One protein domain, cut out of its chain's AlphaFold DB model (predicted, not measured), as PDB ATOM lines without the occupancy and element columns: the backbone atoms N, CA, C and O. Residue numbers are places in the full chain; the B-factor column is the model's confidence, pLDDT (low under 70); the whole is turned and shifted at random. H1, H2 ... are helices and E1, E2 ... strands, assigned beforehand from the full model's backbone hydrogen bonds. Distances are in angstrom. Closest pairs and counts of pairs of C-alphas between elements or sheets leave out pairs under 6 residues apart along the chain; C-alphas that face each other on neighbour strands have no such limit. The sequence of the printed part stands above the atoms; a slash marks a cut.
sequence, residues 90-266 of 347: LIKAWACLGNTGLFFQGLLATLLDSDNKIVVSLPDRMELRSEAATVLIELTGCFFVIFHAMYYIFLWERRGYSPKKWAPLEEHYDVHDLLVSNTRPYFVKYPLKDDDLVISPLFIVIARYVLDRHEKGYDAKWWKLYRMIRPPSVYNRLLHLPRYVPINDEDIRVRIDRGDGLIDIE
ATOM      1  N   LEU A  90      17.823  22.158   2.924       87.69
ATOM      2  CA  LEU A  90      16.458  22.675   2.792       87.69
ATOM      3  C   LEU A  90      16.309  23.629   1.592       87.69
ATOM      4  O   LEU A  90      15.338  23.530   0.843       87.69
ATOM      5  N   ILE A  91      17.273  24.537   1.391       83.06
ATOM      6  CA  ILE A  91      17.306  25.445   0.231       83.06
ATOM      7  C   ILE A  91      17.459  24.650  -1.069       83.06
ATOM      8  O   ILE A  91      16.742  24.916  -2.034       83.06
ATOM      9  N   LYS A  92      18.355  23.656  -1.088       86.81
ATOM     10  CA  LYS A  92      18.554  22.773  -2.240       86.81
ATOM     11  C   LYS A  92      17.265  22.030  -2.587       86.81
ATOM     12  O   LYS A  92      16.854  22.064  -3.739       86.81
ATOM     13  N   ALA A  93      16.587  21.442  -1.599       91.38
ATOM     14  CA  ALA A  93      15.318  20.745  -1.800       91.38
ATOM     15  C   ALA A  93      14.253  21.667  -2.417       91.38
ATOM     16  O   ALA A  93      13.596  21.301  -3.390       91.38
ATOM     17  N   TRP A  94      14.118  22.893  -1.901       88.19
ATOM     18  CA  TRP A  94      13.211  23.892  -2.470       88.19
ATOM     19  C   TRP A  94      13.549  24.236  -3.931       88.19
ATOM     20  O   TRP A  94      12.654  24.278  -4.775       88.19
ATOM     21  N   ALA A  95      14.830  24.435  -4.250       85.00
ATOM     22  CA  ALA A  95      15.272  24.747  -5.608       85.00
ATOM     23  C   ALA A  95      15.048  23.573  -6.579       85.00
ATOM     24  O   ALA A  95      14.531  23.774  -7.679       85.00
ATOM     25  N   CYS A  96      15.351  22.342  -6.150       90.31
ATOM     26  CA  CYS A  96      15.049  21.115  -6.893       90.31
ATOM     27  C   CYS A  96      13.549  21.000  -7.198       90.31
ATOM     28  O   CYS A  96      13.179  20.712  -8.339       90.31
ATOM     29  N   LEU A  97      12.678  21.272  -6.216       88.56
ATOM     30  CA  LEU A  97      11.227  21.301  -6.425       88.56
ATOM     31  C   LEU A  97      10.808  22.364  -7.434       88.56
ATOM     32  O   LEU A  97       9.983  22.076  -8.292       88.56
ATOM     33  N   GLY A  98      11.367  23.574  -7.347       83.19
ATOM     34  CA  GLY A  98      11.054  24.658  -8.276       83.19
ATOM     35  C   GLY A  98      11.377  24.286  -9.724       83.19
ATOM     36  O   GLY A  98      10.507  24.356 -10.592       83.19
ATOM     37  N   ASN A  99      12.602  23.820  -9.976       85.62
ATOM     38  CA  ASN A  99      13.043  23.432 -11.319       85.62
ATOM     39  C   ASN A  99      12.275  22.223 -11.865       85.62
ATOM     40  O   ASN A  99      11.827  22.230 -13.013       85.62
ATOM     41  N   THR A 100      12.065  21.204 -11.033       89.38
ATOM     42  CA  THR A 100      11.314  20.007 -11.429       89.38
ATOM     43  C   THR A 100       9.832  20.318 -11.654       89.38
ATOM     44  O   THR A 100       9.230  19.832 -12.612       89.38
ATOM     45  N   GLY A 101       9.238  21.161 -10.809       87.44
ATOM     46  CA  GLY A 101       7.857  21.610 -10.946       87.44
ATOM     47  C   GLY A 101       7.631  22.338 -12.268       87.44
ATOM     48  O   GLY A 101       6.709  21.987 -12.998       87.44
ATOM     49  N   LEU A 102       8.518  23.272 -12.633       84.06
ATOM     50  CA  LEU A 102       8.463  23.962 -13.929       84.06
ATOM     51  C   LEU A 102       8.577  22.993 -15.112       84.06
ATOM     52  O   LEU A 102       7.832  23.118 -16.086       84.06
ATOM     53  N   PHE A 103       9.461  21.999 -15.013       88.31
ATOM     54  CA  PHE A 103       9.616  20.966 -16.035       88.31
ATOM     55  C   PHE A 103       8.315  20.174 -16.258       88.31
ATOM     56  O   PHE A 103       7.831  20.090 -17.391       88.31
ATOM     57  N   PHE A 104       7.696  19.651 -15.192       89.31
ATOM     58  CA  PHE A 104       6.443  18.892 -15.304       89.31
ATOM     59  C   PHE A 104       5.232  19.770 -15.634       89.31
ATOM     60  O   PHE A 104       4.324  19.315 -16.330       89.31
ATOM     61  N   GLN A 105       5.226  21.035 -15.212       86.56
ATOM     62  CA  GLN A 105       4.202  21.998 -15.611       86.56
ATOM     63  C   GLN A 105       4.253  22.268 -17.118       86.56
ATOM     64  O   GLN A 105       3.210  22.262 -17.770       86.56
ATOM     65  N   GLY A 106       5.451  22.422 -17.693       86.31
ATOM     66  CA  GLY A 106       5.630  22.556 -19.139       86.31
ATOM     67  C   GLY A 106       5.165  21.320 -19.910       86.31
ATOM     68  O   GLY A 106       4.454  21.450 -20.912       86.31
ATOM     69  N   LEU A 107       5.501  20.118 -19.419       89.81
ATOM     70  CA  LEU A 107       5.001  18.864 -19.992       89.81
ATOM     71  C   LEU A 107       3.475  18.819 -19.992       89.81
ATOM     72  O   LEU A 107       2.867  18.607 -21.037       89.81
ATOM     73  N   LEU A 108       2.861  19.045 -18.831       89.12
ATOM     74  CA  LEU A 108       1.417  18.946 -18.675       89.12
ATOM     75  C   LEU A 108       0.684  20.001 -19.509       89.12
ATOM     76  O   LEU A 108      -0.263  19.654 -20.206       89.12
ATOM     77  N   ALA A 109       1.139  21.256 -19.489       85.44
ATOM     78  CA  ALA A 109       0.552  22.331 -20.287       85.44
ATOM     79  C   ALA A 109       0.547  21.989 -21.784       85.44
ATOM     80  O   ALA A 109      -0.449  22.209 -22.464       85.44
ATOM     81  N   THR A 110       1.627  21.383 -22.276       88.69
ATOM     82  CA  THR A 110       1.740  20.983 -23.684       88.69
ATOM     83  C   THR A 110       0.897  19.744 -23.990       88.69
ATOM     84  O   THR A 110       0.248  19.685 -25.025       88.69
ATOM     85  N   LEU A 111       0.840  18.762 -23.084       88.69
ATOM     86  CA  LEU A 111      -0.020  17.576 -23.225       88.69
ATOM     87  C   LEU A 111      -1.522  17.904 -23.183       88.69
ATOM     88  O   LEU A 111      -2.344  17.114 -23.648       88.69
ATOM     89  N   LEU A 112      -1.884  19.043 -22.589       86.19
ATOM     90  CA  LEU A 112      -3.245  19.571 -22.550       86.19
ATOM     91  C   LEU A 112      -3.630  20.343 -23.815       86.19
ATOM     92  O   LEU A 112      -4.822  20.561 -24.033       86.19
ATOM     93  N   ASP A 113      -2.655  20.740 -24.629       87.25
ATOM     94  CA  ASP A 113      -2.880  21.501 -25.850       87.25
ATOM     95  C   ASP A 113      -3.479  20.602 -26.942       87.25
ATOM     96  O   ASP A 113      -2.800  19.769 -27.550       87.25
ATOM     97  N   SER A 114      -4.781  20.771 -27.186       82.38
ATOM     98  CA  SER A 114      -5.520  20.028 -28.208       82.38
ATOM     99  C   SER A 114      -5.106  20.377 -29.636       82.38
ATOM    100  O   SER A 114      -5.387  19.594 -30.545       82.38
ATOM    101  N   ASP A 115      -4.437  21.512 -29.836       86.94
ATOM    102  CA  ASP A 115      -4.027  21.998 -31.151       86.94
ATOM    103  C   ASP A 115      -2.600  21.544 -31.507       86.94
ATOM    104  O   ASP A 115      -2.168  21.617 -32.665       86.94
ATOM    105  N   ASN A 116      -1.866  20.985 -30.537       87.00
ATOM    106  CA  ASN A 116      -0.533  20.444 -30.754       87.00
ATOM    107  C   ASN A 116      -0.589  19.092 -31.489       87.00
ATOM    108  O   ASN A 116      -0.807  18.028 -30.908       87.00
ATOM    109  N   LYS A 117      -0.317  19.123 -32.801       88.19
ATOM    110  CA  LYS A 117      -0.344  17.943 -33.686       88.19
ATOM    111  C   LYS A 117       0.553  16.795 -33.215       88.19
ATOM    112  O   LYS A 117       0.185  15.638 -33.410       88.19
ATOM    113  N   ILE A 118       1.702  17.100 -32.602       87.81
ATOM    114  CA  ILE A 118       2.611  16.073 -32.074       87.81
ATOM    115  C   ILE A 118       1.899  15.336 -30.943       87.81
ATOM    116  O   ILE A 118       1.766  14.118 -31.003       87.81
ATOM    117  N   VAL A 119       1.356  16.071 -29.973       86.31
ATOM    118  CA  VAL A 119       0.635  15.514 -28.819       86.31
ATOM    119  C   VAL A 119      -0.597  14.723 -29.247       86.31
ATOM    120  O   VAL A 119      -0.825  13.619 -28.753       86.31
ATOM    121  N   VAL A 120      -1.374  15.244 -30.200       86.38
ATOM    122  CA  VAL A 120      -2.570  14.565 -30.722       86.38
ATOM    123  C   VAL A 120      -2.219  13.211 -31.342       86.38
ATOM    124  O   VAL A 120      -3.006  12.275 -31.206       86.38
ATOM    125  N   SER A 121      -1.043  13.101 -31.969       88.50
ATOM    126  CA  SER A 121      -0.553  11.873 -32.601       88.50
ATOM    127  C   SER A 121       0.035  10.841 -31.630       88.50
ATOM    128  O   SER A 121       0.297   9.712 -32.042       88.50
ATOM    129  N   LEU A 122       0.236  11.194 -30.354       89.69
ATOM    130  CA  LEU A 122       0.799  10.268 -29.374       89.69
ATOM    131  C   LEU A 122      -0.236   9.207 -28.971       89.69
ATOM    132  O   LEU A 122      -1.310   9.574 -28.480       89.69
ATOM    133  N   PRO A 123       0.083   7.907 -29.119       86.69
ATOM    134  CA  PRO A 123      -0.848   6.829 -28.786       86.69
ATOM    135  C   PRO A 123      -1.219   6.837 -27.296       86.69
ATOM    136  O   PRO A 123      -2.393   6.712 -26.955       86.69
ATOM    137  N   ASP A 124      -0.251   7.128 -26.424       91.00
ATOM    138  CA  ASP A 124      -0.406   7.022 -24.967       91.00
ATOM    139  C   ASP A 124      -0.635   8.389 -24.296       91.00
ATOM    140  O   ASP A 124      -0.384   8.576 -23.106       91.00
ATOM    141  N   ARG A 125      -1.111   9.396 -25.048       88.69
ATOM    142  CA  ARG A 125      -1.196  10.791 -24.564       88.69
ATOM    143  C   ARG A 125      -1.995  10.953 -23.268       88.69
ATOM    144  O   ARG A 125      -1.667  11.804 -22.448       88.69
ATOM    145  N   MET A 126      -3.055  10.161 -23.092       88.38
ATOM    146  CA  MET A 126      -3.922  10.243 -21.911       88.38
ATOM    147  C   MET A 126      -3.235   9.675 -20.670       88.38
ATOM    148  O   MET A 126      -3.371  10.247 -19.590       88.38
ATOM    149  N   GLU A 127      -2.475   8.593 -20.837       91.69
ATOM    150  CA  GLU A 127      -1.672   7.995 -19.773       91.69
ATOM    151  C   GLU A 127      -0.528   8.934 -19.384       91.69
ATOM    152  O   GLU A 127      -0.445   9.335 -18.227       91.69
ATOM    153  N   LEU A 128       0.242   9.423 -20.364       91.00
ATOM    154  CA  LEU A 128       1.320  10.396 -20.141       91.00
ATOM    155  C   LEU A 128       0.823  11.667 -19.442       91.00
ATOM    156  O   LEU A 128       1.485  12.179 -18.541       91.00
ATOM    157  N   ARG A 129      -0.358  12.167 -19.828       89.06
ATOM    158  CA  ARG A 129      -1.011  13.302 -19.165       89.06
ATOM    159  C   ARG A 129      -1.351  12.979 -17.714       89.06
ATOM    160  O   ARG A 129      -1.091  13.806 -16.844       89.06
ATOM    161  N   SER A 130      -1.957  11.820 -17.457       86.44
ATOM    162  CA  SER A 130      -2.333  11.403 -16.103       86.44
ATOM    163  C   SER A 130      -1.101  11.256 -15.215       86.44
ATOM    164  O   SER A 130      -1.072  11.791 -14.114       86.44
ATOM    165  N   GLU A 131      -0.067  10.584 -15.710       90.38
ATOM    166  CA  GLU A 131       1.185  10.385 -14.990       90.38
ATOM    167  C   GLU A 131       1.910  11.712 -14.706       90.38
ATOM    168  O   GLU A 131       2.321  11.957 -13.570       90.38
ATOM    169  N   ALA A 132       2.018  12.606 -15.698       87.06
ATOM    170  CA  ALA A 132       2.631  13.923 -15.510       87.06
ATOM    171  C   ALA A 132       1.854  14.763 -14.486       87.06
ATOM    172  O   ALA A 132       2.460  15.447 -13.659       87.06
ATOM    173  N   ALA A 133       0.519  14.686 -14.510       83.81
ATOM    174  CA  ALA A 133      -0.328  15.339 -13.521       83.81
ATOM    175  C   ALA A 133      -0.090  14.773 -12.115       83.81
ATOM    176  O   ALA A 133       0.062  15.556 -11.184       83.81
ATOM    177  N   THR A 134       0.008  13.450 -11.954       84.62
ATOM    178  CA  THR A 134       0.308  12.818 -10.660       84.62
ATOM    179  C   THR A 134       1.646  13.286 -10.093       84.62
ATOM    180  O   THR A 134       1.709  13.658  -8.921       84.62
ATOM    181  N   VAL A 135       2.697  13.336 -10.919       86.31
ATOM    182  CA  VAL A 135       4.012  13.834 -10.482       86.31
ATOM    183  C   VAL A 135       3.933  15.310 -10.091       86.31
ATOM    184  O   VAL A 135       4.415  15.690  -9.028       86.31
ATOM    185  N   LEU A 136       3.296  16.152 -10.908       84.19
ATOM    186  CA  LEU A 136       3.176  17.582 -10.619       84.19
ATOM    187  C   LEU A 136       2.366  17.858  -9.347       84.19
ATOM    188  O   LEU A 136       2.720  18.746  -8.571       84.19
ATOM    189  N   ILE A 137       1.297  17.090  -9.132       78.69
ATOM    190  CA  ILE A 137       0.497  17.097  -7.909       78.69
ATOM    191  C   ILE A 137       1.446  16.841  -6.735       78.69
ATOM    192  O   ILE A 137       1.658  17.751  -5.937       78.69
ATOM    193  N   GLU A 138       2.119  15.693  -6.686       82.56
ATOM    194  CA  GLU A 138       3.049  15.331  -5.606       82.56
ATOM    195  C   GLU A 138       4.105  16.421  -5.314       82.56
ATOM    196  O   GLU A 138       4.276  16.838  -4.162       82.56
ATOM    197  N   LEU A 139       4.751  16.955  -6.360       84.19
ATOM    198  CA  LEU A 139       5.733  18.040  -6.251       84.19
ATOM    199  C   LEU A 139       5.135  19.308  -5.631       84.19
ATOM    200  O   LEU A 139       5.779  19.966  -4.814       84.19
ATOM    201  N   THR A 140       3.893  19.636  -5.985       78.69
ATOM    202  CA  THR A 140       3.172  20.795  -5.447       78.69
ATOM    203  C   THR A 140       2.898  20.630  -3.952       78.69
ATOM    204  O   THR A 140       3.114  21.563  -3.177       78.69
ATOM    205  N   GLY A 141       2.487  19.434  -3.519       76.69
ATOM    206  CA  GLY A 141       2.308  19.121  -2.096       76.69
ATOM    207  C   GLY A 141       3.609  19.289  -1.309       76.69
ATOM    208  O   GLY A 141       3.639  19.973  -0.282       76.69
ATOM    209  N   CYS A 142       4.709  18.752  -1.845       84.56
ATOM    210  CA  CYS A 142       6.037  18.907  -1.256       84.56
ATOM    211  C   CYS A 142       6.454  20.385  -1.167       84.56
ATOM    212  O   CYS A 142       6.966  20.833  -0.136       84.56
ATOM    213  N   PHE A 143       6.195  21.157  -2.227       83.06
ATOM    214  CA  PHE A 143       6.534  22.577  -2.299       83.06
ATOM    215  C   PHE A 143       5.847  23.380  -1.204       83.06
ATOM    216  O   PHE A 143       6.516  24.151  -0.518       83.06
ATOM    217  N   PHE A 144       4.546  23.175  -0.980       77.00
ATOM    218  CA  PHE A 144       3.826  23.890   0.072       77.00
ATOM    219  C   PHE A 144       4.412  23.619   1.460       77.00
ATOM    220  O   PHE A 144       4.626  24.563   2.226       77.00
ATOM    221  N   VAL A 145       4.721  22.359   1.782       79.44
ATOM    222  CA  VAL A 145       5.304  21.992   3.082       79.44
ATOM    223  C   VAL A 145       6.657  22.675   3.295       79.44
ATOM    224  O   VAL A 145       6.865  23.322   4.326       79.44
ATOM    225  N   ILE A 146       7.562  22.585   2.315       83.62
ATOM    226  CA  ILE A 146       8.896  23.193   2.407       83.62
ATOM    227  C   ILE A 146       8.803  24.722   2.450       83.62
ATOM    228  O   ILE A 146       9.432  25.352   3.303       83.62
ATOM    229  N   PHE A 147       7.985  25.326   1.587       79.25
ATOM    230  CA  PHE A 147       7.822  26.777   1.516       79.25
ATOM    231  C   PHE A 147       7.347  27.366   2.845       79.25
ATOM    232  O   PHE A 147       7.937  28.314   3.371       79.25
ATOM    233  N   HIS A 148       6.298  26.788   3.425       75.19
ATOM    234  CA  HIS A 148       5.783  27.258   4.700       75.19
ATOM    235  C   HIS A 148       6.801  27.068   5.832       75.19
ATOM    236  O   HIS A 148       6.961  27.977   6.649       75.19
ATOM    237  N   ALA A 149       7.532  25.949   5.872       79.00
ATOM    238  CA  ALA A 149       8.601  25.759   6.852       79.00
ATOM    239  C   ALA A 149       9.678  26.848   6.729       79.00
ATOM    240  O   ALA A 149      10.029  27.483   7.726       79.00
ATOM    241  N   MET A 150      10.142  27.141   5.508       78.69
ATOM    242  CA  MET A 150      11.103  28.220   5.254       78.69
ATOM    243  C   MET A 150      10.580  29.584   5.718       78.69
ATOM    244  O   MET A 150      11.332  30.339   6.338       78.69
ATOM    245  N   TYR A 151       9.296  29.876   5.484       74.50
ATOM    246  CA  TYR A 151       8.643  31.101   5.945       74.50
ATOM    247  C   TYR A 151       8.618  31.230   7.472       74.50
ATOM    248  O   TYR A 151       8.946  32.289   8.013       74.50
ATOM    249  N   TYR A 152       8.266  30.165   8.194       75.44
ATOM    250  CA  TYR A 152       8.236  30.204   9.657       75.44
ATOM    251  C   TYR A 152       9.635  30.270  10.276       75.44
ATOM    252  O   TYR A 152       9.824  31.028  11.225       75.44
ATOM    253  N   ILE A 153      10.619  29.566   9.707       76.56
ATOM    254  CA  ILE A 153      12.030  29.681  10.110       76.56
ATOM    255  C   ILE A 153      12.497  31.135   9.977       76.56
ATOM    256  O   ILE A 153      13.036  31.696  10.928       76.56
ATOM    257  N   PHE A 154      12.194  31.783   8.851       74.69
ATOM    258  CA  PHE A 154      12.500  33.199   8.642       74.69
ATOM    259  C   PHE A 154      11.838  34.104   9.697       74.69
ATOM    260  O   PHE A 154      12.461  35.019  10.242       74.69
ATOM    261  N   LEU A 155      10.567  33.853  10.032       72.62
ATOM    262  CA  LEU A 155       9.886  34.598  11.093       72.62
ATOM    263  C   LEU A 155      10.528  34.383  12.468       72.62
ATOM    264  O   LEU A 155      10.571  35.331  13.259       72.62
ATOM    265  N   TRP A 156      11.006  33.173  12.756       74.94
ATOM    266  CA  TRP A 156      11.706  32.863  13.998       74.94
ATOM    267  C   TRP A 156      13.023  33.610  14.101       74.94
ATOM    268  O   TRP A 156      13.251  34.292  15.099       74.94
ATOM    269  N   GLU A 157      13.832  33.581  13.044       73.25
ATOM    270  CA  GLU A 157      15.070  34.353  12.960       73.25
ATOM    271  C   GLU A 157      14.783  35.842  13.195       73.25
ATOM    272  O   GLU A 157      15.472  36.493  13.985       73.25
ATOM    273  N   ARG A 158      13.718  36.388  12.576       69.62
ATOM    274  CA  ARG A 158      13.360  37.818  12.694       69.62
ATOM    275  C   ARG A 158      13.039  38.230  14.118       69.62
ATOM    276  O   ARG A 158      13.296  39.359  14.523       69.62
ATOM    277  N   ARG A 159      12.400  37.325  14.853       70.25
ATOM    278  CA  ARG A 159      11.925  37.558  16.218       70.25
ATOM    279  C   ARG A 159      12.935  37.110  17.272       70.25
ATOM    280  O   ARG A 159      12.675  37.301  18.453       70.25
ATOM    281  N   GLY A 160      14.060  36.509  16.869       67.62
ATOM    282  CA  GLY A 160      14.982  35.846  17.792       67.62
ATOM    283  C   GLY A 160      14.324  34.686  18.549       67.62
ATOM    284  O   GLY A 160      14.698  34.409  19.687       67.62
ATOM    285  N   TYR A 161      13.314  34.051  17.948       70.94
ATOM    286  CA  TYR A 161      12.585  32.941  18.548       70.94
ATOM    287  C   TYR A 161      13.398  31.649  18.443       70.94
ATOM    288  O   TYR A 161      13.957  31.331  17.391       70.94
ATOM    289  N   SER A 162      13.410  30.887  19.533       69.31
ATOM    290  CA  SER A 162      13.963  29.538  19.586       69.31
ATOM    291  C   SER A 162      12.833  28.583  19.959       69.31
ATOM    292  O   SER A 162      12.283  28.732  21.057       69.31
ATOM    293  N   PRO A 163      12.460  27.623  19.095       70.56
ATOM    294  CA  PRO A 163      11.449  26.642  19.450       70.56
ATOM    295  C   PRO A 163      11.939  25.810  20.632       70.56
ATOM    296  O   PRO A 163      13.104  25.421  20.704       70.56
ATOM    297  N   LYS A 164      11.029  25.539  21.568       72.06
ATOM    298  CA  LYS A 164      11.295  24.694  22.744       72.06
ATOM    299  C   LYS A 164      10.985  23.219  22.497       72.06
ATOM    300  O   LYS A 164      11.384  22.377  23.290       72.06
ATOM    301  N   LYS A 165      10.215  22.920  21.447       72.44
ATOM    302  CA  LYS A 165       9.820  21.571  21.025       72.44
ATOM    303  C   LYS A 165       9.311  21.592  19.585       72.44
ATOM    304  O   LYS A 165       8.786  22.612  19.135       72.44
ATOM    305  N   TRP A 166       9.413  20.455  18.908       74.62
ATOM    306  CA  TRP A 166       8.722  20.203  17.644       74.62
ATOM    307  C   TRP A 166       7.282  19.757  17.877       74.62
ATOM    308  O   TRP A 166       6.920  19.316  18.972       74.62
ATOM    309  N   ALA A 167       6.455  19.862  16.837       73.19
ATOM    310  CA  ALA A 167       5.156  19.206  16.858       73.19
ATOM    311  C   ALA A 167       5.380  17.690  16.773       73.19
ATOM    312  O   ALA A 167       6.398  17.255  16.223       73.19
ATOM    313  N   PRO A 168       4.456  16.882  17.317       70.38
ATOM    314  CA  PRO A 168       4.491  15.442  17.116       70.38
ATOM    315  C   PRO A 168       4.552  15.119  15.619       70.38
ATOM    316  O   PRO A 168       3.828  15.727  14.828       70.38
ATOM    317  N   LEU A 169       5.429  14.186  15.251       71.75
ATOM    318  CA  LEU A 169       5.459  13.598  13.920       71.75
ATOM    319  C   LEU A 169       4.582  12.345  13.942       71.75
ATOM    320  O   LEU A 169       4.643  11.573  14.897       71.75
ATOM    321  N   GLU A 170       3.770  12.143  12.911       68.12
ATOM    322  CA  GLU A 170       3.044  10.884  12.746       68.12
ATOM    323  C   GLU A 170       4.038   9.757  12.419       68.12
ATOM    324  O   GLU A 170       4.924   9.934  11.585       68.12
ATOM    325  N   GLU A 171       3.911   8.603  13.085       59.06
ATOM    326  CA  GLU A 171       4.895   7.505  13.006       59.06
ATOM    327  C   GLU A 171       5.020   6.898  11.596       59.06
ATOM    328  O   GLU A 171       6.059   6.324  11.259       59.06
ATOM    329  N   HIS A 172       4.006   7.076  10.744       63.16
ATOM    330  CA  HIS A 172       3.963   6.572   9.373       63.16
ATOM    331  C   HIS A 172       3.315   7.603   8.447       63.16
ATOM    332  O   HIS A 172       2.104   7.590   8.248       63.16
ATOM    333  N   TYR A 173       4.125   8.506   7.899       63.78
ATOM    334  CA  TYR A 173       3.655   9.488   6.928       63.78
ATOM    335  C   TYR A 173       3.931   9.010   5.498       63.78
ATOM    336  O   TYR A 173       5.094   8.818   5.133       63.78
ATOM    337  N   ASP A 174       2.882   8.844   4.689       66.56
ATOM    338  CA  ASP A 174       3.022   8.613   3.251       66.56
ATOM    339  C   ASP A 174       3.082   9.960   2.517       66.56
ATOM    340  O   ASP A 174       2.165  10.779   2.574       66.56
ATOM    341  N   VAL A 175       4.176  10.199   1.795       63.53
ATOM    342  CA  VAL A 175       4.353  11.404   0.971       63.53
ATOM    343  C   VAL A 175       3.272  11.492  -0.113       63.53
ATOM    344  O   VAL A 175       2.860  12.588  -0.488       63.53
ATOM    345  N   HIS A 176       2.743  10.358  -0.574       64.88
ATOM    346  CA  HIS A 176       1.654  10.319  -1.547       64.88
ATOM    347  C   HIS A 176       0.301  10.773  -0.962       64.88
ATOM    348  O   HIS A 176      -0.584  11.178  -1.721       64.88
ATOM    349  N   ASP A 177       0.165  10.834   0.368       62.78
ATOM    350  CA  ASP A 177      -1.029  11.344   1.057       62.78
ATOM    351  C   ASP A 177      -1.050  12.878   1.200       62.78
ATOM    352  O   ASP A 177      -2.071  13.444   1.615       62.78
ATOM    353  N   LEU A 178       0.022  13.573   0.778       59.59
ATOM    354  CA  LEU A 178       0.151  15.039   0.843       59.59
ATOM    355  C   LEU A 178      -1.018  15.795   0.185       59.59
ATOM    356  O   LEU A 178      -1.247  16.965   0.506       59.59
ATOM    357  N   LEU A 179      -1.739  15.157  -0.748       52.00
ATOM    358  CA  LEU A 179      -2.799  15.779  -1.559       52.00
ATOM    359  C   LEU A 179      -4.121  15.010  -1.586       52.00
ATOM    360  O   LEU A 179      -5.141  15.582  -1.967       52.00
ATOM    361  N   VAL A 180      -4.139  13.741  -1.161       43.41
ATOM    362  CA  VAL A 180      -5.388  12.966  -1.002       43.41
ATOM    363  C   VAL A 180      -6.209  13.522   0.158       43.41
ATOM    364  O   VAL A 180      -7.441  13.450   0.186       43.41
ATOM    365  N   SER A 181      -5.525  14.138   1.112       39.16
ATOM    366  CA  SER A 181      -6.140  14.651   2.303       39.16
ATOM    367  C   SER A 181      -6.389  16.163   2.165       39.16
ATOM    368  O   SER A 181      -5.538  17.019   2.372       39.16
ATOM    369  N   ASN A 182      -7.653  16.524   1.927       36.94
ATOM    370  CA  ASN A 182      -8.207  17.832   2.321       36.94
ATOM    371  C   ASN A 182      -8.100  18.072   3.853       36.94
ATOM    372  O   ASN A 182      -8.734  18.979   4.407       36.94
ATOM    373  N   THR A 183      -7.341  17.254   4.590       39.12
ATOM    374  CA  THR A 183      -7.049  17.463   5.996       39.12
ATOM    375  C   THR A 183      -6.005  18.555   6.099       39.12
ATOM    376  O   THR A 183      -4.818  18.302   6.007       39.12
ATOM    377  N   ARG A 184      -6.526  19.772   6.274       44.56
ATOM    378  CA  ARG A 184      -6.112  20.790   7.252       44.56
ATOM    379  C   ARG A 184      -4.607  21.086   7.365       44.56
ATOM    380  O   ARG A 184      -3.785  20.195   7.491       44.56
ATOM    381  N   PRO A 185      -4.254  22.379   7.436       41.84
ATOM    382  CA  PRO A 185      -2.905  22.853   7.183       41.84
ATOM    383  C   PRO A 185      -1.899  22.098   8.048       41.84
ATOM    384  O   PRO A 185      -2.024  22.096   9.271       41.84
ATOM    385  N   TYR A 186      -0.862  21.556   7.409       47.09
ATOM    386  CA  TYR A 186       0.347  20.959   8.004       47.09
ATOM    387  C   TYR A 186       1.075  21.869   9.025       47.09
ATOM    388  O   TYR A 186       2.105  21.516   9.596       47.09
ATOM    389  N   PHE A 187       0.512  23.052   9.268       47.50
ATOM    390  CA  PHE A 187       0.854  24.044  10.262       47.50
ATOM    391  C   PHE A 187      -0.370  24.219  11.150       47.50
ATOM    392  O   PHE A 187      -1.356  24.855  10.759       47.50
ATOM    393  N   VAL A 188      -0.311  23.696  12.372       40.97
ATOM    394  CA  VAL A 188      -1.272  24.111  13.386       40.97
ATOM    395  C   VAL A 188      -0.985  25.586  13.660       40.97
ATOM    396  O   VAL A 188      -0.023  25.928  14.343       40.97
ATOM    397  N   LYS A 189      -1.801  26.483  13.090       40.38
ATOM    398  CA  LYS A 189      -1.901  27.866  13.565       40.38
ATOM    399  C   LYS A 189      -2.433  27.797  14.993       40.38
ATOM    400  O   LYS A 189      -3.636  27.906  15.214       40.38
ATOM    401  N   TYR A 190      -1.548  27.597  15.963       35.47
ATOM    402  CA  TYR A 190      -1.882  27.957  17.326       35.47
ATOM    403  C   TYR A 190      -2.069  29.478  17.359       35.47
ATOM    404  O   TYR A 190      -1.304  30.211  16.717       35.47
ATOM    405  N   PRO A 191      -3.137  29.969  18.009       36.16
ATOM    406  CA  PRO A 191      -3.387  31.393  18.103       36.16
ATOM    407  C   PRO A 191      -2.170  32.077  18.720       36.16
ATOM    408  O   PRO A 191      -1.519  31.513  19.595       36.16
ATOM    409  N   LEU A 192      -1.908  33.291  18.227       42.06
ATOM    410  CA  LEU A 192      -0.864  34.257  18.581       42.06
ATOM    411  C   LEU A 192      -0.855  34.629  20.081       42.06
ATOM    412  O   LEU A 192      -0.985  35.793  20.444       42.06
ATOM    413  N   LYS A 193      -0.748  33.647  20.974       42.38
ATOM    414  CA  LYS A 193      -0.191  33.834  22.305       42.38
ATOM    415  C   LYS A 193       1.277  33.463  22.175       42.38
ATOM    416  O   LYS A 193       1.607  32.303  21.969       42.38
ATOM    417  N   ASP A 194       2.085  34.512  22.187       44.69
ATOM    418  CA  ASP A 194       3.485  34.701  21.792       44.69
ATOM    419  C   ASP A 194       4.562  33.612  22.032       44.69
ATOM    420  O   ASP A 194       5.715  33.882  21.717       44.69
ATOM    421  N   ASP A 195       4.269  32.383  22.470       47.66
ATOM    422  CA  ASP A 195       5.314  31.422  22.872       47.66
ATOM    423  C   ASP A 195       5.316  30.044  22.177       47.66
ATOM    424  O   ASP A 195       6.343  29.363  22.229       47.66
ATOM    425  N   ASP A 196       4.262  29.645  21.455       53.69
ATOM    426  CA  ASP A 196       4.120  28.267  20.931       53.69
ATOM    427  C   ASP A 196       3.918  28.198  19.403       53.69
ATOM    428  O   ASP A 196       3.062  27.471  18.893       53.69
ATOM    429  N   LEU A 197       4.708  28.947  18.627       56.56
ATOM    430  CA  LEU A 197       4.822  28.656  17.195       56.56
ATOM    431  C   LEU A 197       5.565  27.329  17.050       56.56
ATOM    432  O   LEU A 197       6.780  27.279  17.205       56.56
ATOM    433  N   VAL A 198       4.830  26.262  16.759       64.12
ATOM    434  CA  VAL A 198       5.390  24.930  16.545       64.12
ATOM    435  C   VAL A 198       5.262  24.579  15.064       64.12
ATOM    436  O   VAL A 198       4.160  24.549  14.518       64.12
ATOM    437  N   ILE A 199       6.393  24.334  14.402       70.38
ATOM    438  CA  ILE A 199       6.426  23.824  13.024       70.38
ATOM    439  C   ILE A 199       6.393  22.290  13.083       70.38
ATOM    440  O   ILE A 199       7.025  21.686  13.952       70.38
ATOM    441  N   SER A 200       5.659  21.657  12.166       76.31
ATOM    442  CA  SER A 200       5.713  20.202  12.001       76.31
ATOM    443  C   SER A 200       7.079  19.774  11.461       76.31
ATOM    444  O   SER A 200       7.477  20.298  10.425       76.31
ATOM    445  N   PRO A 201       7.784  18.808  12.074       79.69
ATOM    446  CA  PRO A 201       9.048  18.283  11.546       79.69
ATOM    447  C   PRO A 201       8.874  17.516  10.221       79.69
ATOM    448  O   PRO A 201       9.867  17.119   9.613       79.69
ATOM    449  N   LEU A 202       7.639  17.353   9.728       82.62
ATOM    450  CA  LEU A 202       7.326  16.751   8.432       82.62
ATOM    451  C   LEU A 202       8.139  17.360   7.280       82.62
ATOM    452  O   LEU A 202       8.568  16.631   6.391       82.62
ATOM    453  N   PHE A 203       8.429  18.666   7.299       85.56
ATOM    454  CA  PHE A 203       9.241  19.270   6.236       85.56
ATOM    455  C   PHE A 203      10.653  18.677   6.144       85.56
ATOM    456  O   PHE A 203      11.231  18.710   5.065       85.56
ATOM    457  N   ILE A 204      11.209  18.131   7.234       89.56
ATOM    458  CA  ILE A 204      12.512  17.449   7.222       89.56
ATOM    459  C   ILE A 204      12.400  16.154   6.410       89.56
ATOM    460  O   ILE A 204      13.245  15.885   5.559       89.56
ATOM    461  N   VAL A 205      11.331  15.385   6.642       88.69
ATOM    462  CA  VAL A 205      11.027  14.150   5.900       88.69
ATOM    463  C   VAL A 205      10.814  14.466   4.420       88.69
ATOM    464  O   VAL A 205      11.448  13.850   3.569       88.69
ATOM    465  N   ILE A 206       9.992  15.474   4.114       88.88
ATOM    466  CA  ILE A 206       9.696  15.888   2.736       88.88
ATOM    467  C   ILE A 206      10.939  16.419   2.022       88.88
ATOM    468  O   ILE A 206      11.194  16.052   0.881       88.88
ATOM    469  N   ALA A 207      11.740  17.262   2.669       91.81
ATOM    470  CA  ALA A 207      12.940  17.799   2.042       91.81
ATOM    471  C   ALA A 207      13.963  16.699   1.734       91.81
ATOM    472  O   ALA A 207      14.536  16.700   0.648       91.81
ATOM    473  N   ARG A 208      14.140  15.720   2.628       92.31
ATOM    474  CA  ARG A 208      14.969  14.540   2.345       92.31
ATOM    475  C   ARG A 208      14.403  13.699   1.210       92.31
ATOM    476  O   ARG A 208      15.141  13.378   0.293       92.31
ATOM    477  N   TYR A 209      13.098  13.433   1.219       91.62
ATOM    478  CA  TYR A 209      12.422  12.734   0.127       91.62
ATOM    479  C   TYR A 209      12.680  13.400  -1.232       91.62
ATOM    480  O   TYR A 209      13.025  12.732  -2.203       91.62
ATOM    481  N   VAL A 210      12.556  14.727  -1.292       92.38
ATOM    482  CA  VAL A 210      12.819  15.514  -2.500       92.38
ATOM    483  C   VAL A 210      14.268  15.379  -2.946       92.38
ATOM    484  O   VAL A 210      14.510  15.193  -4.136       92.38
ATOM    485  N   LEU A 211      15.224  15.483  -2.022       94.12
ATOM    486  CA  LEU A 211      16.646  15.350  -2.338       94.12
ATOM    487  C   LEU A 211      16.979  13.936  -2.822       94.12
ATOM    488  O   LEU A 211      17.611  13.800  -3.864       94.12
ATOM    489  N   ASP A 212      16.476  12.903  -2.148       93.19
ATOM    490  CA  ASP A 212      16.665  11.505  -2.539       93.19
ATOM    491  C   ASP A 212      16.057  11.229  -3.921       93.19
ATOM    492  O   ASP A 212      16.658  10.561  -4.764       93.19
ATOM    493  N   ARG A 213      14.851  11.753  -4.181       91.12
ATOM    494  CA  ARG A 213      14.180  11.634  -5.481       91.12
ATOM    495  C   ARG A 213      14.945  12.378  -6.571       91.12
ATOM    496  O   ARG A 213      15.098  11.857  -7.671       91.12
ATOM    497  N   HIS A 214      15.441  13.572  -6.265       92.19
ATOM    498  CA  HIS A 214      16.285  14.344  -7.170       92.19
ATOM    499  C   HIS A 214      17.571  13.592  -7.508       92.19
ATOM    500  O   HIS A 214      17.942  13.515  -8.672       92.19
ATOM    501  N   GLU A 215      18.231  12.989  -6.520       92.00
ATOM    502  CA  GLU A 215      19.451  12.207  -6.735       92.00
ATOM    503  C   GLU A 215      19.225  10.964  -7.590       92.00
ATOM    504  O   GLU A 215      20.044  10.692  -8.466       92.00
ATOM    505  N   LYS A 216      18.104  10.264  -7.387       91.88
ATOM    506  CA  LYS A 216      17.695   9.123  -8.222       91.88
ATOM    507  C   LYS A 216      17.346   9.522  -9.654       91.88
ATOM    508  O   LYS A 216      17.516   8.712 -10.552       91.88
ATOM    509  N   GLY A 217      16.874  10.748  -9.862       91.25
ATOM    510  CA  GLY A 217      16.419  11.226 -11.161       91.25
ATOM    511  C   GLY A 217      15.028  10.717 -11.551       91.25
ATOM    512  O   GLY A 217      14.436   9.844 -10.917       91.25
ATOM    513  N   TYR A 218      14.483  11.321 -12.603       90.94
ATOM    514  CA  TYR A 218      13.201  10.954 -13.200       90.94
ATOM    515  C   TYR A 218      13.408  10.047 -14.408       90.94
ATOM    516  O   TYR A 218      14.402  10.169 -15.113       90.94
ATOM    517  N   ASP A 219      12.433   9.187 -14.686       91.50
ATOM    518  CA  ASP A 219      12.460   8.276 -15.834       91.50
ATOM    519  C   ASP A 219      12.789   9.005 -17.155       91.50
ATOM    520  O   ASP A 219      12.178  10.030 -17.491       91.50
ATOM    521  N   ALA A 220      13.732   8.454 -17.929       90.12
ATOM    522  CA  ALA A 220      14.142   8.937 -19.249       90.12
ATOM    523  C   ALA A 220      12.984   9.222 -20.216       90.12
ATOM    524  O   ALA A 220      13.115  10.081 -21.100       90.12
ATOM    525  N   LYS A 221      11.833   8.555 -20.055       91.31
ATOM    526  CA  LYS A 221      10.624   8.820 -20.842       91.31
ATOM    527  C   LYS A 221      10.194  10.280 -20.756       91.31
ATOM    528  O   LYS A 221       9.783  10.844 -21.769       91.31
ATOM    529  N   TRP A 222      10.356  10.919 -19.597       91.31
ATOM    530  CA  TRP A 222       9.993  12.320 -19.398       91.31
ATOM    531  C   TRP A 222      10.886  13.254 -20.198       91.31
ATOM    532  O   TRP A 222      10.395  14.184 -20.833       91.31
ATOM    533  N   TRP A 223      12.187  12.966 -20.246       87.00
ATOM    534  CA  TRP A 223      13.135  13.744 -21.038       87.00
ATOM    535  C   TRP A 223      12.902  13.581 -22.540       87.00
ATOM    536  O   TRP A 223      12.906  14.551 -23.301       87.00
ATOM    537  N   LYS A 224      12.650  12.346 -22.984       88.19
ATOM    538  CA  LYS A 224      12.280  12.057 -24.374       88.19
ATOM    539  C   LYS A 224      11.001  12.797 -24.765       88.19
ATOM    540  O   LYS A 224      10.957  13.410 -25.829       88.19
ATOM    541  N   LEU A 225       9.994  12.767 -23.893       89.94
ATOM    542  CA  LEU A 225       8.732  13.458 -24.108       89.94
ATOM    543  C   LEU A 225       8.934  14.971 -24.192       89.94
ATOM    544  O   LEU A 225       8.472  15.579 -25.153       89.94
ATOM    545  N   TYR A 226       9.689  15.558 -23.259       88.19
ATOM    546  CA  TYR A 226       9.990  16.991 -23.231       88.19
ATOM    547  C   TYR A 226      10.643  17.467 -24.532       88.19
ATOM    548  O   TYR A 226      10.193  18.436 -25.141       88.19
ATOM    549  N   ARG A 227      11.659  16.739 -25.016       86.38
ATOM    550  CA  ARG A 227      12.352  17.064 -26.274       86.38
ATOM    551  C   ARG A 227      11.468  16.905 -27.510       86.38
ATOM    552  O   ARG A 227      11.654  17.625 -28.490       86.38
ATOM    553  N   MET A 228      10.522  15.971 -27.471       87.94
ATOM    554  CA  MET A 228       9.605  15.704 -28.576       87.94
ATOM    555  C   MET A 228       8.501  16.761 -28.680       87.94
ATOM    556  O   MET A 228       8.246  17.255 -29.775       87.94
ATOM    557  N   ILE A 229       7.849  17.107 -27.565       87.44
ATOM    558  CA  ILE A 229       6.698  18.028 -27.575       87.44
ATOM    559  C   ILE A 229       7.106  19.498 -27.473       87.44
ATOM    560  O   ILE A 229       6.303  20.357 -27.822       87.44
ATOM    561  N   ARG A 230       8.342  19.767 -27.023       85.25
ATOM    562  CA  ARG A 230       8.959  21.095 -26.889       85.25
ATOM    563  C   ARG A 230       8.054  22.105 -26.178       85.25
ATOM    564  O   ARG A 230       7.477  22.973 -26.836       85.25
ATOM    565  N   PRO A 231       7.932  22.010 -24.842       84.69
ATOM    566  CA  PRO A 231       7.126  22.950 -24.084       84.69
ATOM    567  C   PRO A 231       7.496  24.416 -24.342       84.69
ATOM    568  O   PRO A 231       8.654  24.714 -24.654       84.69
ATOM    569  N   PRO A 232       6.538  25.348 -24.183       79.88
ATOM    570  CA  PRO A 232       6.792  26.773 -24.354       79.88
ATOM    571  C   PRO A 232       7.987  27.264 -23.531       79.88
ATOM    572  O   PRO A 232       8.170  26.868 -22.379       79.88
ATOM    573  N   SER A 233       8.754  28.205 -24.087       76.50
ATOM    574  CA  SER A 233      10.015  28.688 -23.502       76.50
ATOM    575  C   SER A 233       9.884  29.309 -22.109       76.50
ATOM    576  O   SER A 233      10.865  29.371 -21.370       76.50
ATOM    577  N   VAL A 234       8.681  29.724 -21.700       75.31
ATOM    578  CA  VAL A 234       8.409  30.169 -20.324       75.31
ATOM    579  C   VAL A 234       8.728  29.081 -19.288       75.31
ATOM    580  O   VAL A 234       9.200  29.407 -18.203       75.31
ATOM    581  N   TYR A 235       8.567  27.803 -19.651       74.44
ATOM    582  CA  TYR A 235       8.887  26.641 -18.813       74.44
ATOM    583  C   TYR A 235      10.336  26.161 -18.968       74.44
ATOM    584  O   TYR A 235      10.769  25.274 -18.235       74.44
ATOM    585  N   ASN A 236      11.096  26.759 -19.895       66.94
ATOM    586  CA  ASN A 236      12.509  26.446 -20.098       66.94
ATOM    587  C   ASN A 236      13.428  27.191 -19.116       66.94
ATOM    588  O   ASN A 236      14.634  26.947 -19.107       66.94
ATOM    589  N   ARG A 237      12.878  28.107 -18.310       70.38
ATOM    590  CA  ARG A 237      13.646  28.940 -17.382       70.38
ATOM    591  C   ARG A 237      14.169  28.107 -16.219       70.38
ATOM    592  O   ARG A 237      13.395  27.431 -15.547       70.38
ATOM    593  N   LEU A 238      15.472  28.208 -15.968       70.50
ATOM    594  CA  LEU A 238      16.070  27.681 -14.753       70.50
ATOM    595  C   LEU A 238      15.835  28.662 -13.602       70.50
ATOM    596  O   LEU A 238      16.043  29.869 -13.730       70.50
ATOM    597  N   LEU A 239      15.409  28.131 -12.465       70.19
ATOM    598  CA  LEU A 239      15.399  28.853 -11.209       70.19
ATOM    599  C   LEU A 239      16.835  28.866 -10.681       70.19
ATOM    600  O   LEU A 239      17.324  27.871 -10.146       70.19
ATOM    601  N   HIS A 240      17.514  29.991 -10.883       71.94
ATOM    602  CA  HIS A 240      18.872  30.195 -10.396       71.94
ATOM    603  C   HIS A 240      18.854  30.550  -8.917       71.94
ATOM    604  O   HIS A 240      18.082  31.411  -8.475       71.94
ATOM    605  N   LEU A 241      19.761  29.939  -8.160       66.88
ATOM    606  CA  LEU A 241      20.100  30.467  -6.851       66.88
ATOM    607  C   LEU A 241      21.047  31.666  -7.037       66.88
ATOM    608  O   LEU A 241      21.881  31.678  -7.944       66.88
ATOM    609  N   PRO A 242      20.937  32.707  -6.202       63.38
ATOM    610  CA  PRO A 242      21.912  33.777  -6.149       63.38
ATOM    611  C   PRO A 242      23.354  33.256  -6.102       63.38
ATOM    612  O   PRO A 242      23.668  32.344  -5.339       63.38
ATOM    613  N   ARG A 243      24.239  33.893  -6.883       56.81
ATOM    614  CA  ARG A 243      25.623  33.458  -7.196       56.81
ATOM    615  C   ARG A 243      26.522  33.111  -6.007       56.81
ATOM    616  O   ARG A 243      27.595  32.552  -6.179       56.81
ATOM    617  N   TYR A 244      26.138  33.545  -4.825       57.19
ATOM    618  CA  TYR A 244      26.904  33.454  -3.595       57.19
ATOM    619  C   TYR A 244      26.451  32.296  -2.696       57.19
ATOM    620  O   TYR A 244      27.080  32.023  -1.678       57.19
ATOM    621  N   VAL A 245      25.360  31.613  -3.049       61.28
ATOM    622  CA  VAL A 245      24.987  30.348  -2.420       61.28
ATOM    623  C   VAL A 245      25.922  29.271  -2.967       61.28
ATOM    624  O   VAL A 245      26.068  29.178  -4.183       61.28
ATOM    625  N   PRO A 246      26.544  28.433  -2.119       68.81
ATOM    626  CA  PRO A 246      27.471  27.390  -2.559       68.81
ATOM    627  C   PRO A 246      26.729  26.164  -3.128       68.81
ATOM    628  O   PRO A 246      27.094  25.029  -2.844       68.81
ATOM    629  N   ILE A 247      25.652  26.391  -3.880       73.38
ATOM    630  CA  ILE A 247      24.897  25.377  -4.614       73.38
ATOM    631  C   ILE A 247      25.017  25.762  -6.082       73.38
ATOM    632  O   ILE A 247      24.607  26.860  -6.462       73.38
ATOM    633  N   ASN A 248      25.595  24.880  -6.892       81.62
ATOM    634  CA  ASN A 248      25.721  25.124  -8.319       81.62
ATOM    635  C   ASN A 248      24.367  24.894  -9.007       81.62
ATOM    636  O   ASN A 248      23.558  24.083  -8.557       81.62
ATOM    637  N   ASP A 249      24.128  25.547 -10.139       82.81
ATOM    638  CA  ASP A 249      22.926  25.320 -10.945       82.81
ATOM    639  C   ASP A 249      22.801  23.841 -11.364       82.81
ATOM    640  O   ASP A 249      21.705  23.285 -11.406       82.81
ATOM    641  N   GLU A 250      23.927  23.163 -11.604       85.44
ATOM    642  CA  GLU A 250      23.988  21.715 -11.866       85.44
ATOM    643  C   GLU A 250      23.451  20.855 -10.712       85.44
ATOM    644  O   GLU A 250      22.916  19.769 -10.944       85.44
ATOM    645  N   ASP A 251      23.522  21.343  -9.473       86.00
ATOM    646  CA  ASP A 251      23.033  20.615  -8.302       86.00
ATOM    647  C   ASP A 251      21.507  20.619  -8.191       86.00
ATOM    648  O   ASP A 251      20.956  19.764  -7.493       86.00
ATOM    649  N   ILE A 252      20.833  21.562  -8.857       86.12
ATOM    650  CA  ILE A 252      19.386  21.818  -8.747       86.12
ATOM    651  C   ILE A 252      18.632  21.651 -10.072       86.12
ATOM    652  O   ILE A 252      17.402  21.727 -10.085       86.12
ATOM    653  N   ARG A 253      19.350  21.429 -11.179       88.75
ATOM    654  CA  ARG A 253      18.790  21.088 -12.497       88.75
ATOM    655  C   ARG A 253      18.129  19.717 -12.473       88.75
ATOM    656  O   ARG A 253      18.596  18.817 -11.779       88.75
ATOM    657  N   VAL A 254      17.064  19.554 -13.258       88.44
ATOM    658  CA  VAL A 254      16.330  18.286 -13.344       88.44
ATOM    659  C   VAL A 254      17.284  17.161 -13.738       88.44
ATOM    660  O   VAL A 254      18.071  17.291 -14.679       88.44
ATOM    661  N   ARG A 255      17.208  16.065 -12.984       90.62
ATOM    662  CA  ARG A 255      18.007  14.857 -13.174       90.62
ATOM    663  C   ARG A 255      17.167  13.764 -13.803       90.62
ATOM    664  O   ARG A 255      16.012  13.576 -13.421       90.62
ATOM    665  N   ILE A 256      17.756  13.043 -14.744       87.50
ATOM    666  CA  ILE A 256      17.096  12.009 -15.529       87.50
ATOM    667  C   ILE A 256      17.855  10.698 -15.365       87.50
ATOM    668  O   ILE A 256      19.048  10.637 -15.646       87.50
ATOM    669  N   ASP A 257      17.151   9.656 -14.943       88.38
ATOM    670  CA  ASP A 257      17.669   8.295 -14.902       88.38
ATOM    671  C   ASP A 257      17.585   7.669 -16.295       88.38
ATOM    672  O   ASP A 257      16.501   7.521 -16.867       88.38
ATOM    673  N   ARG A 258      18.745   7.304 -16.848       80.75
ATOM    674  CA  ARG A 258      18.853   6.629 -18.145       80.75
ATOM    675  C   ARG A 258      18.457   5.151 -18.092       80.75
ATOM    676  O   ARG A 258      18.259   4.552 -19.148       80.75
ATOM    677  N   GLY A 259      18.348   4.560 -16.901       77.00
ATOM    678  CA  GLY A 259      18.051   3.141 -16.693       77.00
ATOM    679  C   GLY A 259      19.273   2.215 -16.767       77.00
ATOM    680  O   GLY A 259      19.145   1.018 -16.516       77.00
ATOM    681  N   ASP A 260      20.460   2.744 -17.071       81.00
ATOM    682  CA  ASP A 260      21.756   2.048 -17.024       81.00
ATOM    683  C   ASP A 260      22.566   2.389 -15.754       81.00
ATOM    684  O   ASP A 260      23.734   2.017 -15.629       81.00
ATOM    685  N   GLY A 261      21.941   3.090 -14.801       72.94
ATOM    686  CA  GLY A 261      22.575   3.596 -13.583       72.94
ATOM    687  C   GLY A 261      23.300   4.933 -13.764       72.94
ATOM    688  O   GLY A 261      23.914   5.414 -12.808       72.94
ATOM    689  N   LEU A 262      23.244   5.546 -14.955       79.69
ATOM    690  CA  LEU A 262      23.762   6.889 -15.208       79.69
ATOM    691  C   LEU A 262      22.654   7.946 -15.107       79.69
ATOM    692  O   LEU A 262      21.530   7.751 -15.569       79.69
ATOM    693  N   ILE A 263      23.020   9.105 -14.556       84.25
ATOM    694  CA  ILE A 263      22.140  10.268 -14.430       84.25
ATOM    695  C   ILE A 263      22.535  11.340 -15.444       84.25
ATOM    696  O   ILE A 263      23.669  11.822 -15.444       84.25
ATOM    697  N   ASP A 264      21.569  11.750 -16.259       80.31
ATOM    698  CA  ASP A 264      21.656  12.951 -17.079       80.31
ATOM    699  C   ASP A 264      21.193  14.178 -16.309       80.31
ATOM    700  O   ASP A 264      20.186  14.150 -15.604       80.31
ATOM    701  N   ILE A 265      21.917  15.278 -16.485       79.25
ATOM    702  CA  ILE A 265      21.534  16.586 -15.959       79.25
ATOM    703  C   ILE A 265      21.082  17.427 -17.138       79.25
ATOM    704  O   ILE A 265      21.805  17.556 -18.126       79.25
ATOM    705  N   GLU A 266      19.909  18.032 -17.012       69.75
ATOM    706  CA  GLU A 266      19.413  19.001 -17.977       69.75
ATOM    707  C   GLU A 266      20.455  20.095 -18.278       69.75
ATOM    708  O   GLU A 266      20.812  20.896 -17.409       69.75
TER     709      GLU A 266
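AT A GLANCE: This is residues 90 to 266 of the 347 residues of an uncharacterized protein of Cryptococcus neoformans var. grubii serotype A (strain H99 / ATCC 208821 / CBS 10515 / FGSC 9487) (UniProt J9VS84). What shape do these atoms make? Two long helices, H1 and H3, run side by side in opposite ways, H3 making most of the long axis, and H5 crosses both; H6, H7 and H8 pack round H1, and a small hairpin of E1 and E2 lies by the end of H5 and the start of H6. Two long loops, residues 160 to 174 and 179 to 201, run between the last end of H3 and its middle part, with short H4 between them. What is it made of? The printed part has 177 residues, with eight named helices followed by two named strands, E1 next to E2 and antiparallel, and is mostly helix. How compact is it? It is only just compact, close to loose, with a radius of gyration of the C-alphas of 18.5 A, and only just elongated, with spans of 59 by 39 by 31 A.

HOW THE PARTS SIT: What does the first helix touch? H1, residues 90 to 111, is the hub, touching five other helices. It touches H3, residues 125 to 159, at a shallow tilt of 30 degrees, opposite ways, the closest C-alphas being those of Phe 104 and Leu 136, 5.9 A apart. With residues 90 to 97 alone it touches H5, residues 202 to 216, at a steep tilt of 64 degrees, the same way, closest at the C-alphas of Ala 93 and Ala 207, 5.4 A apart. Which others touch it? H6, residues 220 to 229, touches H1 at a steep tilt of 50 degrees, the C-alphas of Leu 107 and Tyr 226 being closest at 6.2 A. H7, residues 233 to 236, is closest at the C-alphas of Gly 106 and Tyr 235, 5.2 A; H8, residues 249 to 252, at those of Cys 96 and Ile 252, 4.8 A. H2, residues 117 to 120, is close to H1 but not clearly touching, and only just touches H6, with 3 pairs of C-alphas within 8 A, the closest those of Ile 118 and Ile 229 at 6.4 A. What else touches H3? H5 does, at a steep tilt of 48 degrees, opposite ways, with the C-alphas of Ile 146 and Phe 203 closest at 5.5 A; helix packing is mostly crossed. H4, residues 175 to 178, touches H3 too, the C-alphas of Gly 141 and Leu 178 being closest at 5.5 A. How do the backbones pair? E1, residues 255 to 257, and E2, residues 263 to 265, form an antiparallel hairpin at 151 degrees, with N 256 and O 264 within hydrogen-bond range at 2.8 A, and residues 218 to 219 pair with 256 to 257, parallel. In H1, H3, H5 and H6 every O i to N i+4 pair is within hydrogen-bond range; H2, H4, H7 and H8 are too short for such a pair.

IN THESE COORDINATES: Where does the printed part start? C-alpha 90 of H1 is at (16.458, 22.675, 2.792), and H1 spans 31.2 A. How long are the other longer helices? H3 spans 50.5 A, ending at C-alpha 159 (11.925, 37.558, 16.218); H5 spans 21.0 A and H6 14.4 A. Where is the last strand? E2 ends at C-alpha 265 (21.534, 16.586, -15.959) and spans 6.5 A; E1 spans 6.8 A.

THE WHOLE: How far does it reach? The two C-alphas farthest apart, those of Ser 121 and Lys 193, are 59.1 A apart. Are there cuts or long links? The printed part has no cut; the links H3 to H4, H4 to H5 and H7 to H8 are long. Where is confidence low? The mean pLDDT of the printed part is 77.2, and 40 residues are under 70, among them residues 170 to 198 and 241 to 246.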